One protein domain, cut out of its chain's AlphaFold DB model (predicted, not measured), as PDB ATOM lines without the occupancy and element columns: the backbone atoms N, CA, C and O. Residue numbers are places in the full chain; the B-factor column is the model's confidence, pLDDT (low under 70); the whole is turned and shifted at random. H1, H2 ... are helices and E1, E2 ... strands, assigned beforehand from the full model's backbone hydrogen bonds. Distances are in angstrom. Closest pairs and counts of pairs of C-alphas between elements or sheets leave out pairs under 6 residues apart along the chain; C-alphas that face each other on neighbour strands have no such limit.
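What this domain is: This is residues 2 to 24 and 175 to 254 of the 254 residues of the protein "Hypothetical protein" of Strombidinopsis acuminata (UniProt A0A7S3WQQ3). The longest helix, H3, is one arm of an open V, and the next long helix, H5, is the other; the short helix H4 lies at the turn between them. H1 packs side by side on part of H5, while residues 175 to 199 of H3 stick out as a free arm, and the free residues 19 to 24 and 245 to 254 lie toward opposite ends of the whole. The printed part has 103 residues, with seven named helices and one named strand in the order H1, H2, E1, H3, H4, H5, H6, H7; E1 pairs with no named strand. The class is mostly helix. The whole is extended, with a radius of gyration of the C-alphas of 20.2 A and spans of 74 by 31 by 21 A.

Where its parts are: Find C-alpha 175 at (-14.797, 128.017, 89.759); from there H3, residues 175 to 205, runs 44.2 A to C-alpha 205 at (10.414, 152.262, 62.714). H4, residues 208 to 211, follows. Next look at C-alpha 214 at (17.084, 155.921, 75.643), where H5, residues 214 to 237, begins its 34.7 A. After it come H6, residues 240 to 244, and H7, residues 246 to 249. Before the cut you find H1, residues 2 to 12, 15.2 A long, then H2, residues 14 to 17, and the strand E1, residues 18 to 20.

How they stand to each other: Start from H3, which touches no helix and is apart from H5. H3 and H4 are close but not clearly touching; their closest C-alphas, those of Leu 203 and Gly 209, are 7.0 A apart. H5 touches H1 with residues 219 to 230 alone: look at Ile 4 and Met 226, whose C-alphas are the closest, at 5.3 A. H1 and H5 stand at a shallow tilt of 27 degrees and run opposite ways. H5 and H6 are close but not clearly touching, with the closest C-alphas, those of Ala 235 and Leu 241, 6.0 A apart. H6 and H7 meet only through their link, as do H1 and H2, and H2 and E1. In H1, H3, H5 and H6 each O i to N i+4 pair is within hydrogen-bond range; H2, H4 and H7 are too short for such a pair.

The domain as a whole: The two C-alphas farthest apart are those of Ser 22 and Asp 254, the chain's last residue, at 74.0 A. Residues 25 to 174 are not printed, and C-alphas 24 and 175 are 57.1 A apart across this cut. The links that are printed whole are tight. The mean pLDDT of the printed part is 80.8; look for values under 70 at residues 3, 209 and 244 to 254.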
ATOM      1  N   SER A   2       5.929 149.854  97.598       73.00
ATOM      2  CA  SER A   2       6.931 149.061  96.844       73.00
ATOM      3  C   SER A   2       7.257 149.617  95.440       73.00
ATOM      4  O   SER A   2       8.413 149.891  95.150       73.00
ATOM      5  N   MET A   3       6.246 149.940  94.618       68.25
ATOM      6  CA  MET A   3       6.452 150.516  93.272       68.25
ATOM      7  C   MET A   3       7.198 151.860  93.266       68.25
ATOM      8  O   MET A   3       7.987 152.128  92.364       68.25
ATOM      9  N   ILE A   4       6.980 152.691  94.289       71.69
ATOM     10  CA  ILE A   4       7.664 153.982  94.429       71.69
ATOM     11  C   ILE A   4       9.129 153.747  94.800       71.69
ATOM     12  O   ILE A   4      10.012 154.359  94.209       71.69
ATOM     13  N   LEU A   5       9.399 152.820  95.723       74.12
ATOM     14  CA  LEU A   5      10.764 152.457  96.100       74.12
ATOM     15  C   LEU A   5      11.529 151.831  94.930       74.12
ATOM     16  O   LEU A   5      12.685 152.184  94.725       74.12
ATOM     17  N   CYS A   6      10.887 150.979  94.123       72.81
ATOM     18  CA  CYS A   6      11.484 150.447  92.898       72.81
ATOM     19  C   CYS A   6      11.830 151.569  91.910       72.81
ATOM     20  O   CYS A   6      12.955 151.612  91.416       72.81
ATOM     21  N   ALA A   7      10.907 152.505  91.659       73.75
ATOM     22  CA  ALA A   7      11.155 153.633  90.761       73.75
ATOM     23  C   ALA A   7      12.308 154.523  91.260       73.75
ATOM     24  O   ALA A   7      13.190 154.874  90.480       73.75
ATOM     25  N   ILE A   8      12.346 154.833  92.561       79.88
ATOM     26  CA  ILE A   8      13.441 155.598  93.178       79.88
ATOM     27  C   ILE A   8      14.762 154.832  93.074       79.88
ATOM     28  O   ILE A   8      15.772 155.413  92.694       79.88
ATOM     29  N   TYR A   9      14.772 153.533  93.372       85.12
ATOM     30  CA  TYR A   9      15.973 152.700  93.289       85.12
ATOM     31  C   TYR A   9      16.575 152.706  91.880       85.12
ATOM     32  O   TYR A   9      17.776 152.928  91.716       85.12
ATOM     33  N   PHE A  10      15.734 152.502  90.868       80.19
ATOM     34  CA  PHE A  10      16.137 152.531  89.466       80.19
ATOM     35  C   PHE A  10      16.639 153.916  89.049       80.19
ATOM     36  O   PHE A  10      17.714 154.027  88.463       80.19
ATOM     37  N   PHE A  11      15.942 154.973  89.461       81.75
ATOM     38  CA  PHE A  11      16.371 156.346  89.219       81.75
ATOM     39  C   PHE A  11      17.745 156.651  89.839       81.75
ATOM     40  O   PHE A  11      18.614 157.214  89.178       81.75
ATOM     41  N   LEU A  12      17.987 156.222  91.081       87.38
ATOM     42  CA  LEU A  12      19.265 156.432  91.772       87.38
ATOM     43  C   LEU A  12      20.414 155.608  91.176       87.38
ATOM     44  O   LEU A  12      21.572 156.010  91.279       87.38
ATOM     45  N   ARG A  13      20.115 154.467  90.548       87.44
ATOM     46  CA  ARG A  13      21.108 153.609  89.883       87.44
ATOM     47  C   ARG A  13      21.191 153.812  88.371       87.44
ATOM     48  O   ARG A  13      21.843 153.013  87.706       87.44
ATOM     49  N   GLU A  14      20.620 154.887  87.826       87.56
ATOM     50  CA  GLU A  14      20.651 155.204  86.386       87.56
ATOM     51  C   GLU A  14      22.083 155.111  85.806       87.56
ATOM     52  O   GLU A  14      22.296 154.494  84.762       87.56
ATOM     53  N   SER A  15      23.090 155.614  86.532       84.94
ATOM     54  CA  SER A  15      24.511 155.594  86.129       84.94
ATOM     55  C   SER A  15      25.157 154.201  86.084       84.94
ATOM     56  O   SER A  15      26.215 154.011  85.478       84.94
ATOM     57  N   GLN A  16      24.548 153.204  86.729       87.38
ATOM     58  CA  GLN A  16      25.024 151.823  86.660       87.38
ATOM     59  C   GLN A  16      24.565 151.125  85.383       87.38
ATOM     60  O   GLN A  16      25.260 150.220  84.933       87.38
ATOM     61  N   PHE A  17      23.447 151.552  84.790       83.69
ATOM     62  CA  PHE A  17      22.857 150.911  83.611       83.69
ATOM     63  C   PHE A  17      23.156 151.652  82.306       83.69
ATOM     64  O   PHE A  17      23.183 151.026  81.246       83.69
ATOM     65  N   LEU A  18      23.394 152.963  82.377       86.62
ATOM     66  CA  LEU A  18      23.732 153.798  81.230       86.62
ATOM     67  C   LEU A  18      25.191 154.247  81.310       86.62
ATOM     68  O   LEU A  18      25.669 154.670  82.362       86.62
ATOM     69  N   GLU A  19      25.886 154.163  80.185       89.88
ATOM     70  CA  GLU A  19      27.230 154.696  79.998       89.88
ATOM     71  C   GLU A  19      27.168 155.853  79.009       89.88
ATOM     72  O   GLU A  19      26.529 155.760  77.959       89.88
ATOM     73  N   ARG A  20      27.780 156.975  79.388       90.00
ATOM     74  CA  ARG A  20      27.915 158.128  78.503       90.00
ATOM     75  C   ARG A  20      29.149 157.895  77.638       90.00
ATOM     76  O   ARG A  20      30.240 157.756  78.184       90.00
ATOM     77  N   LYS A  21      28.968 157.828  76.322       87.62
ATOM     78  CA  LYS A  21      30.067 157.783  75.356       87.62
ATOM     79  C   LYS A  21      30.730 159.156  75.235       87.62
ATOM     80  O   LYS A  21      30.183 160.171  75.673       87.62
ATOM     81  N   SER A  22      31.930 159.176  74.658       90.88
ATOM     82  CA  SER A  22      32.710 160.396  74.418       90.88
ATOM     83  C   SER A  22      32.003 161.393  73.497       90.88
ATOM     84  O   SER A  22      32.176 162.590  73.673       90.88
ATOM     85  N   ASP A  23      31.149 160.910  72.593       88.06
ATOM     86  CA  ASP A  23      30.277 161.703  71.711       88.06
ATOM     87  C   ASP A  23      29.082 162.358  72.440       88.06
ATOM     88  O   ASP A  23      28.204 162.951  71.820       88.06
ATOM     89  N   GLY A  24      28.994 162.213  73.766       86.62
ATOM     90  CA  GLY A  24      27.898 162.736  74.575       86.62
ATOM     91  C   GLY A  24      26.627 161.881  74.561       86.62
ATOM     92  O   GLY A  24      25.741 162.131  75.391       86.62
ATOM     93  N   ALA A 175     -15.796 128.514  90.718       91.31
ATOM     94  CA  ALA A 175     -14.797 128.017  89.759       91.31
ATOM     95  C   ALA A 175     -15.007 128.512  88.308       91.31
ATOM     96  O   ALA A 175     -14.040 128.812  87.612       91.31
ATOM     97  N   LEU A 176     -16.262 128.646  87.861       91.19
ATOM     98  CA  LEU A 176     -16.584 129.170  86.526       91.19
ATOM     99  C   LEU A 176     -16.296 130.671  86.381       91.19
ATOM    100  O   LEU A 176     -15.817 131.104  85.336       91.19
ATOM    101  N   GLU A 177     -16.550 131.465  87.420       85.00
ATOM    102  CA  GLU A 177     -16.273 132.907  87.426       85.00
ATOM    103  C   GLU A 177     -14.767 133.175  87.488       85.00
ATOM    104  O   GLU A 177     -14.268 134.052  86.787       85.00
ATOM    105  N   VAL A 178     -14.034 132.364  88.257       89.69
ATOM    106  CA  VAL A 178     -12.564 132.348  88.272       89.69
ATOM    107  C   VAL A 178     -12.013 132.080  86.873       89.69
ATOM    108  O   VAL A 178     -11.141 132.812  86.406       89.69
ATOM    109  N   LEU A 179     -12.537 131.064  86.179       91.00
ATOM    110  CA  LEU A 179     -12.117 130.746  84.814       91.00
ATOM    111  C   LEU A 179     -12.402 131.906  83.848       91.00
ATOM    112  O   LEU A 179     -11.530 132.265  83.056       91.00
ATOM    113  N   GLY A 180     -13.589 132.516  83.940       90.62
ATOM    114  CA  GLY A 180     -13.952 133.693  83.150       90.62
ATOM    115  C   GLY A 180     -13.016 134.876  83.403       90.62
ATOM    116  O   GLY A 180     -12.470 135.441  82.456       90.62
ATOM    117  N   PHE A 181     -12.753 135.195  84.674       83.75
ATOM    118  CA  PHE A 181     -11.819 136.247  85.070       83.75
ATOM    119  C   PHE A 181     -10.410 136.000  84.520       83.75
ATOM    120  O   PHE A 181      -9.820 136.905  83.931       83.75
ATOM    121  N   LEU A 182      -9.882 134.780  84.664       87.06
ATOM    122  CA  LEU A 182      -8.555 134.418  84.158       87.06
ATOM    123  C   LEU A 182      -8.471 134.553  82.636       87.06
ATOM    124  O   LEU A 182      -7.483 135.080  82.127       87.06
ATOM    125  N   LEU A 183      -9.505 134.122  81.911       90.94
ATOM    126  CA  LEU A 183      -9.538 134.209  80.454       90.94
ATOM    127  C   LEU A 183      -9.614 135.665  79.983       90.94
ATOM    128  O   LEU A 183      -8.842 136.065  79.113       90.94
ATOM    129  N   THR A 184     -10.473 136.487  80.593       86.31
ATOM    130  CA  THR A 184     -10.536 137.925  80.295       86.31
ATOM    131  C   THR A 184      -9.224 138.626  80.641       86.31
ATOM    132  O   THR A 184      -8.711 139.389  79.824       86.31
ATOM    133  N   PHE A 185      -8.640 138.345  81.808       82.62
ATOM    134  CA  PHE A 185      -7.350 138.902  82.215       82.62
ATOM    135  C   PHE A 185      -6.241 138.531  81.224       82.62
ATOM    136  O   PHE A 185      -5.465 139.395  80.814       82.62
ATOM    137  N   LEU A 186      -6.186 137.270  80.790       87.19
ATOM    138  CA  LEU A 186      -5.223 136.796  79.800       87.19
ATOM    139  C   LEU A 186      -5.402 137.509  78.452       87.19
ATOM    140  O   LEU A 186      -4.430 138.014  77.898       87.19
ATOM    141  N   VAL A 187      -6.629 137.605  77.937       89.00
ATOM    142  CA  VAL A 187      -6.911 138.293  76.664       89.00
ATOM    143  C   VAL A 187      -6.548 139.777  76.744       89.00
ATOM    144  O   VAL A 187      -5.855 140.291  75.870       89.00
ATOM    145  N   VAL A 188      -6.961 140.474  77.806       85.50
ATOM    146  CA  VAL A 188      -6.687 141.911  77.956       85.50
ATOM    147  C   VAL A 188      -5.191 142.172  78.154       85.50
ATOM    148  O   VAL A 188      -4.648 143.087  77.538       85.50
ATOM    149  N   SER A 189      -4.501 141.365  78.967       81.94
ATOM    150  CA  SER A 189      -3.057 141.525  79.202       81.94
ATOM    151  C   SER A 189      -2.222 141.211  77.961       81.94
ATOM    152  O   SER A 189      -1.307 141.973  77.639       81.94
ATOM    153  N   THR A 190      -2.549 140.146  77.225       82.31
ATOM    154  CA  THR A 190      -1.869 139.808  75.966       82.31
ATOM    155  C   THR A 190      -2.105 140.878  74.910       82.31
ATOM    156  O   THR A 190      -1.140 141.360  74.318       82.31
ATOM    157  N   PHE A 191      -3.349 141.326  74.726       88.25
ATOM    158  CA  PHE A 191      -3.670 142.368  73.755       88.25
ATOM    159  C   PHE A 191      -3.021 143.711  74.115       88.25
ATOM    160  O   PHE A 191      -2.463 144.383  73.248       88.25
ATOM    161  N   GLY A 192      -3.027 144.083  75.397       81.12
ATOM    162  CA  GLY A 192      -2.350 145.283  75.888       81.12
ATOM    163  C   GLY A 192      -0.839 145.236  75.657       81.12
ATOM    164  O   GLY A 192      -0.267 146.187  75.126       81.12
ATOM    165  N   THR A 193      -0.200 144.108  75.973       85.25
ATOM    166  CA  THR A 193       1.245 143.913  75.757       85.25
ATOM    167  C   THR A 193       1.590 143.919  74.268       85.25
ATOM    168  O   THR A 193       2.533 144.597  73.866       85.25
ATOM    169  N   ALA A 194       0.802 143.236  73.433       79.94
ATOM    170  CA  ALA A 194       0.983 143.225  71.983       79.94
ATOM    171  C   ALA A 194       0.813 144.627  71.380       79.94
ATOM    172  O   ALA A 194       1.625 145.045  70.559       79.94
ATOM    173  N   SER A 195      -0.188 145.388  71.829       83.62
ATOM    174  CA  SER A 195      -0.423 146.767  71.379       83.62
ATOM    175  C   SER A 195       0.725 147.693  71.770       83.62
ATOM    176  O   SER A 195       1.162 148.502  70.954       83.62
ATOM    177  N   LEU A 196       1.250 147.560  72.992       83.50
ATOM    178  CA  LEU A 196       2.426 148.307  73.440       83.50
ATOM    179  C   LEU A 196       3.671 147.933  72.634       83.50
ATOM    180  O   LEU A 196       4.406 148.824  72.217       83.50
ATOM    181  N   ALA A 197       3.886 146.644  72.368       84.88
ATOM    182  CA  ALA A 197       5.005 146.176  71.558       84.88
ATOM    183  C   ALA A 197       4.911 146.684  70.110       84.88
ATOM    184  O   ALA A 197       5.900 147.174  69.572       84.88
ATOM    185  N   LEU A 198       3.724 146.637  69.499       86.62
ATOM    186  CA  LEU A 198       3.479 147.175  68.158       86.62
ATOM    187  C   LEU A 198       3.631 148.695  68.124       86.62
ATOM    188  O   LEU A 198       4.261 149.224  67.212       86.62
ATOM    189  N   GLY A 199       3.093 149.396  69.122       85.31
ATOM    190  CA  GLY A 199       3.236 150.840  69.267       85.31
ATOM    191  C   GLY A 199       4.700 151.244  69.395       85.31
ATOM    192  O   GLY A 199       5.139 152.161  68.706       85.31
ATOM    193  N   TRP A 200       5.467 150.510  70.201       84.75
ATOM    194  CA  TRP A 200       6.906 150.695  70.344       84.75
ATOM    195  C   TRP A 200       7.650 150.422  69.035       84.75
ATOM    196  O   TRP A 200       8.382 151.286  68.564       84.75
ATOM    197  N   ALA A 201       7.409 149.269  68.405       84.38
ATOM    198  CA  ALA A 201       8.036 148.892  67.142       84.38
ATOM    199  C   ALA A 201       7.758 149.927  66.043       84.38
ATOM    200  O   ALA A 201       8.665 150.341  65.321       84.38
ATOM    201  N   HIS A 202       6.516 150.401  65.958       87.62
ATOM    202  CA  HIS A 202       6.098 151.420  65.006       87.62
ATOM    203  C   HIS A 202       6.677 152.809  65.328       87.62
ATOM    204  O   HIS A 202       7.043 153.556  64.421       87.62
ATOM    205  N   LEU A 203       6.809 153.159  66.611       84.75
ATOM    206  CA  LEU A 203       7.497 154.377  67.039       84.75
ATOM    207  C   LEU A 203       8.971 154.332  66.616       84.75
ATOM    208  O   LEU A 203       9.477 155.287  66.028       84.75
ATOM    209  N   THR A 204       9.642 153.200  66.839       83.50
ATOM    210  CA  THR A 204      11.044 153.018  66.447       83.50
ATOM    211  C   THR A 204      11.231 152.974  64.931       83.50
ATOM    212  O   THR A 204      12.189 153.560  64.430       83.50
ATOM    213  N   SER A 205      10.305 152.367  64.176       85.75
ATOM    214  CA  SER A 205      10.414 152.262  62.714       85.75
ATOM    215  C   SER A 205      10.175 153.586  61.987       85.75
ATOM    216  O   SER A 205      10.693 153.780  60.892       85.75
ATOM    217  N   ARG A 206       9.460 154.538  62.603       88.38
ATOM    218  CA  ARG A 206       9.289 155.906  62.077       88.38
ATOM    219  C   ARG A 206      10.506 156.817  62.283       88.38
ATOM    220  O   ARG A 206      10.406 158.013  62.031       88.38
ATOM    221  N   GLY A 207      11.634 156.291  62.762       82.38
ATOM    222  CA  GLY A 207      12.852 157.074  62.999       82.38
ATOM    223  C   GLY A 207      12.798 157.949  64.254       82.38
ATOM    224  O   GLY A 207      13.758 158.647  64.564       82.38
ATOM    225  N   ILE A 208      11.725 157.870  65.047       79.88
ATOM    226  CA  ILE A 208      11.650 158.572  66.338       79.88
ATOM    227  C   ILE A 208      12.689 158.002  67.314       79.88
ATOM    228  O   ILE A 208      13.146 158.711  68.204       79.88
ATOM    229  N   GLY A 209      13.137 156.758  67.104       69.88
ATOM    230  CA  GLY A 209      14.227 156.153  67.874       69.88
ATOM    231  C   GLY A 209      15.568 156.885  67.760       69.88
ATOM    232  O   GLY A 209      16.390 156.739  68.657       69.88
ATOM    233  N   VAL A 210      15.779 157.691  66.713       74.00
ATOM    234  CA  VAL A 210      16.992 158.517  66.579       74.00
ATOM    235  C   VAL A 210      16.877 159.804  67.407       74.00
ATOM    236  O   VAL A 210      17.870 160.299  67.917       74.00
ATOM    237  N   SER A 211      15.655 160.316  67.595       76.56
ATOM    238  CA  SER A 211      15.394 161.574  68.310       76.56
ATOM    239  C   SER A 211      15.084 161.368  69.799       76.56
ATOM    240  O   SER A 211      15.363 162.227  70.636       76.56
ATOM    241  N   ILE A 212      14.523 160.215  70.171       84.38
ATOM    242  CA  ILE A 212      14.243 159.891  71.567       84.38
ATOM    243  C   ILE A 212      15.456 159.196  72.181       84.38
ATOM    244  O   ILE A 212      15.709 158.014  71.959       84.38
ATOM    245  N   SER A 213      16.162 159.933  73.041       81.25
ATOM    246  CA  SER A 213      17.225 159.373  73.871       81.25
ATOM    247  C   SER A 213      16.696 158.187  74.700       81.25
ATOM    248  O   SER A 213      15.672 158.331  75.381       81.25
ATOM    249  N   PRO A 214      17.412 157.047  74.760       77.69
ATOM    250  CA  PRO A 214      17.084 155.921  75.643       77.69
ATOM    251  C   PRO A 214      16.875 156.344  77.104       77.69
ATOM    252  O   PRO A 214      16.070 155.764  77.836       77.69
ATOM    253  N   ARG A 215      17.551 157.419  77.523       78.44
ATOM    254  CA  ARG A 215      17.403 158.019  78.847       78.44
ATOM    255  C   ARG A 215      16.019 158.631  79.066       78.44
ATOM    256  O   ARG A 215      15.453 158.500  80.150       78.44
ATOM    257  N   ALA A 216      15.459 159.278  78.044       80.94
ATOM    258  CA  ALA A 216      14.114 159.839  78.100       80.94
ATOM    259  C   ALA A 216      13.066 158.729  78.242       80.94
ATOM    260  O   ALA A 216      12.175 158.841  79.081       80.94
ATOM    261  N   VAL A 217      13.228 157.627  77.504       82.88
ATOM    262  CA  VAL A 217      12.364 156.438  77.603       82.88
ATOM    263  C   VAL A 217      12.414 155.860  79.011       82.88
ATOM    264  O   VAL A 217      11.377 155.679  79.642       82.88
ATOM    265  N   TYR A 218      13.621 155.637  79.534       79.81
ATOM    266  CA  TYR A 218      13.822 155.094  80.875       79.81
ATOM    267  C   TYR A 218      13.163 155.957  81.955       79.81
ATOM    268  O   TYR A 218      12.442 155.455  82.823       79.81
ATOM    269  N   ARG A 219      13.361 157.279  81.877       83.62
ATOM    270  CA  ARG A 219      12.740 158.238  82.795       83.62
ATOM    271  C   ARG A 219      11.227 158.238  82.658       83.62
ATOM    272  O   ARG A 219      10.547 158.187  83.677       83.62
ATOM    273  N   ALA A 220      10.701 158.242  81.435       82.44
ATOM    274  CA  ALA A 220       9.266 158.180  81.186       82.44
ATOM    275  C   ALA A 220       8.647 156.910  81.790       82.44
ATOM    276  O   ALA A 220       7.633 157.003  82.478       82.44
ATOM    277  N   SER A 221       9.290 155.748  81.631       80.62
ATOM    278  CA  SER A 221       8.855 154.500  82.268       80.62
ATOM    279  C   SER A 221       8.861 154.608  83.795       80.62
ATOM    280  O   SER A 221       7.869 154.263  84.433       80.62
ATOM    281  N   CYS A 222       9.926 155.157  84.388       78.19
ATOM    282  CA  CYS A 222      10.005 155.363  85.837       78.19
ATOM    283  C   CYS A 222       8.911 156.317  86.347       78.19
ATOM    284  O   CYS A 222       8.244 156.013  87.338       78.19
ATOM    285  N   PHE A 223       8.690 157.446  85.665       81.56
ATOM    286  CA  PHE A 223       7.636 158.409  85.998       81.56
ATOM    287  C   PHE A 223       6.245 157.807  85.864       81.56
ATOM    288  O   PHE A 223       5.384 158.062  86.707       81.56
ATOM    289  N   PHE A 224       6.025 156.988  84.840       80.12
ATOM    290  CA  PHE A 224       4.766 156.287  84.648       80.12
ATOM    291  C   PHE A 224       4.506 155.300  85.794       80.12
ATOM    292  O   PHE A 224       3.447 155.353  86.421       80.12
ATOM    293  N   THR A 225       5.488 154.465  86.155       77.19
ATOM    294  CA  THR A 225       5.376 153.539  87.297       77.19
ATOM    295  C   THR A 225       5.167 154.277  88.620       77.19
ATOM    296  O   THR A 225       4.351 153.856  89.445       77.19
ATOM    297  N   MET A 226       5.862 155.397  88.823       75.38
ATOM    298  CA  MET A 226       5.710 156.223  90.020       75.38
ATOM    299  C   MET A 226       4.312 156.845  90.090       75.38
ATOM    300  O   MET A 226       3.657 156.734  91.125       75.38
ATOM    301  N   SER A 227       3.826 157.412  88.984       76.50
ATOM    302  CA  SER A 227       2.473 157.971  88.864       76.50
ATOM    303  C   SER A 227       1.407 156.925  89.162       76.50
ATOM    304  O   SER A 227       0.514 157.182  89.962       76.50
ATOM    305  N   LEU A 228       1.532 155.716  88.603       75.62
ATOM    306  CA  LEU A 228       0.626 154.608  88.920       75.62
ATOM    307  C   LEU A 228       0.645 154.269  90.415       75.62
ATOM    308  O   LEU A 228      -0.412 154.103  91.019       75.62
ATOM    309  N   GLY A 229       1.827 154.213  91.034       76.94
ATOM    310  CA  GLY A 229       1.964 153.970  92.470       76.94
ATOM    311  C   GLY A 229       1.352 155.071  93.344       76.94
ATOM    312  O   GLY A 229       0.744 154.762  94.369       76.94
ATOM    313  N   VAL A 230       1.489 156.340  92.952       82.56
ATOM    314  CA  VAL A 230       0.904 157.490  93.662       82.56
ATOM    315  C   VAL A 230      -0.614 157.498  93.512       82.56
ATOM    316  O   VAL A 230      -1.316 157.537  94.522       82.56
ATOM    317  N   THR A 231      -1.127 157.371  92.286       83.19
ATOM    318  CA  THR A 231      -2.567 157.259  92.010       83.19
ATOM    319  C   THR A 231      -3.185 156.106  92.793       83.19
ATOM    320  O   THR A 231      -4.255 156.265  93.372       83.19
ATOM    321  N   TRP A 232      -2.482 154.974  92.898       79.19
ATOM    322  CA  TRP A 232      -2.905 153.834  93.709       79.19
ATOM    323  C   TRP A 232      -3.073 154.180  95.196       79.19
ATOM    324  O   TRP A 232      -4.076 153.832  95.817       79.19
ATOM    325  N   ILE A 233      -2.095 154.878  95.780       83.50
ATOM    326  CA  ILE A 233      -2.144 155.303  97.187       83.50
ATOM    327  C   ILE A 233      -3.278 156.307  97.405       83.50
ATOM    328  O   ILE A 233      -4.005 156.183  98.387       83.50
ATOM    329  N   ILE A 234      -3.459 157.257  96.485       88.75
ATOM    330  CA  ILE A 234      -4.544 158.244  96.552       88.75
ATOM    331  C   ILE A 234      -5.905 157.547  96.460       88.75
ATOM    332  O   ILE A 234      -6.790 157.836  97.264       88.75
ATOM    333  N   ALA A 235      -6.076 156.600  95.536       83.44
ATOM    334  CA  ALA A 235      -7.314 155.835  95.388       83.44
ATOM    335  C   ALA A 235      -7.653 155.019  96.649       83.44
ATOM    336  O   ALA A 235      -8.823 154.902  97.012       83.44
ATOM    337  N   ASN A 236      -6.633 154.495  97.339       83.69
ATOM    338  CA  ASN A 236      -6.802 153.815  98.622       83.69
ATOM    339  C   ASN A 236      -7.181 154.812  99.736       83.69
ATOM    340  O   ASN A 236      -8.204 154.647 100.389       83.69
ATOM    341  N   ALA A 237      -6.429 155.906  99.885       88.12
ATOM    342  CA  ALA A 237      -6.665 156.907 100.931       88.12
ATOM    343  C   ALA A 237      -8.020 157.628 100.811       88.12
ATOM    344  O   ALA A 237      -8.593 158.043 101.813       88.12
ATOM    345  N   THR A 238      -8.537 157.785  99.592       93.88
ATOM    346  CA  THR A 238      -9.833 158.434  99.325       93.88
ATOM    347  C   THR A 238     -11.032 157.495  99.470       93.88
ATOM    348  O   THR A 238     -12.164 157.924  99.243       93.88
ATOM    349  N   GLY A 239     -10.816 156.217  99.800       86.56
ATOM    350  CA  GLY A 239     -11.889 155.220  99.864       86.56
ATOM    351  C   GLY A 239     -12.536 154.934  98.503       86.56
ATOM    352  O   GLY A 239     -13.583 154.297  98.430       86.56
ATOM    353  N   VAL A 240     -11.938 155.377  97.387       86.06
ATOM    354  CA  VAL A 240     -12.430 155.044  96.037       86.06
ATOM    355  C   VAL A 240     -12.341 153.536  95.801       86.06
ATOM    356  O   VAL A 240     -13.198 152.975  95.123       86.06
ATOM    357  N   LEU A 241     -11.361 152.870  96.420       74.94
ATOM    358  CA  LEU A 241     -11.293 151.410  96.439       74.94
ATOM    359  C   LEU A 241     -12.515 150.766  97.107       74.94
ATOM    360  O   LEU A 241     -12.999 149.763  96.600       74.94
ATOM    361  N   GLU A 242     -13.047 151.348  98.185       76.75
ATOM    362  CA  GLU A 242     -14.254 150.836  98.850       76.75
ATOM    363  C   GLU A 242     -15.494 151.016  97.968       76.75
ATOM    364  O   GLU A 242     -16.382 150.171  97.960       76.75
ATOM    365  N   LYS A 243     -15.530 152.078  97.154       74.06
ATOM    366  CA  LYS A 243     -16.590 152.272  96.151       74.06
ATOM    367  C   LYS A 243     -16.473 151.327  94.954       74.06
ATOM    368  O   LYS A 243     -17.482 151.038  94.321       74.06
ATOM    369  N   LEU A 244     -15.258 150.884  94.630       69.19
ATOM    370  CA  LEU A 244     -14.987 149.870  93.605       69.19
ATOM    371  C   LEU A 244     -15.214 148.443  94.117       69.19
ATOM    372  O   LEU A 244     -15.375 147.536  93.300       69.19
ATOM    373  N   ASP A 245     -15.264 148.233  95.435       68.19
ATOM    374  CA  ASP A 245     -15.695 146.971  96.032       68.19
ATOM    375  C   ASP A 245     -17.227 146.844  95.949       68.19
ATOM    376  O   ASP A 245     -17.964 146.843  96.934       68.19
ATOM    377  N   TYR A 246     -17.725 146.733  94.714       63.19
ATOM    378  CA  TYR A 246     -19.142 146.546  94.393       63.19
ATOM    379  C   TYR A 246     -19.748 145.272  95.013       63.19
ATOM    380  O   TYR A 246     -20.961 145.069  94.941       63.19
ATOM    381  N   THR A 247     -18.941 144.414  95.649       62.06
ATOM    382  CA  THR A 247     -19.411 143.166  96.261       62.06
ATOM    383  C   THR A 247     -20.354 143.394  97.445       62.06
ATOM    384  O   THR A 247     -21.232 142.562  97.679       62.06
ATOM    385  N   ALA A 248     -20.265 144.540  98.131       64.50
ATOM    386  CA  ALA A 248     -21.147 144.873  99.253       64.50
ATOM    387  C   ALA A 248     -22.622 145.078  98.839       64.50
ATOM    388  O   ALA A 248     -23.521 144.854  99.645       64.50
ATOM    389  N   GLY A 249     -22.891 145.457  97.583       61.94
ATOM    390  CA  GLY A 249     -24.254 145.697  97.093       61.94
ATOM    391  C   GLY A 249     -25.019 144.438  96.670       61.94
ATOM    392  O   GLY A 249     -26.236 144.492  96.523       61.94
ATOM    393  N   MET A 250     -24.340 143.301  96.476       61.88
ATOM    394  CA  MET A 250     -24.967 142.097  95.904       61.88
ATOM    395  C   MET A 250     -25.615 141.154  96.931       61.88
ATOM    396  O   MET A 250     -26.289 140.217  96.525       61.88
ATOM    397  N   HIS A 251     -25.446 141.379  98.239       63.41
ATOM    398  CA  HIS A 251     -26.009 140.514  99.297       63.41
ATOM    399  C   HIS A 251     -27.345 141.020  99.881       63.41
ATOM    400  O   HIS A 251     -27.816 140.490 100.880       63.41
ATOM    401  N   GLY A 252     -27.947 142.063  99.299       62.31
ATOM    402  CA  GLY A 252     -29.151 142.712  99.839       62.31
ATOM    403  C   GLY A 252     -30.485 142.307  99.201       62.31
ATOM    404  O   GLY A 252     -31.475 142.989  99.442       62.31
ATOM    405  N   HIS A 253     -30.524 141.270  98.362       57.94
ATOM    406  CA  HIS A 253     -31.737 140.841  97.655       57.94
ATOM    407  C   HIS A 253     -32.042 139.363  97.934       57.94
ATOM    408  O   HIS A 253     -31.959 138.536  97.033       57.94
ATOM    409  N   ASP A 254     -32.399 139.064  99.183       55.75
ATOM    410  CA  ASP A 254     -33.153 137.865  99.571       55.75
ATOM    411  C   ASP A 254     -34.394 138.294 100.369       55.75
ATOM    412  O   ASP A 254     -34.245 139.136 101.287       55.75
TER     413      ASP A 254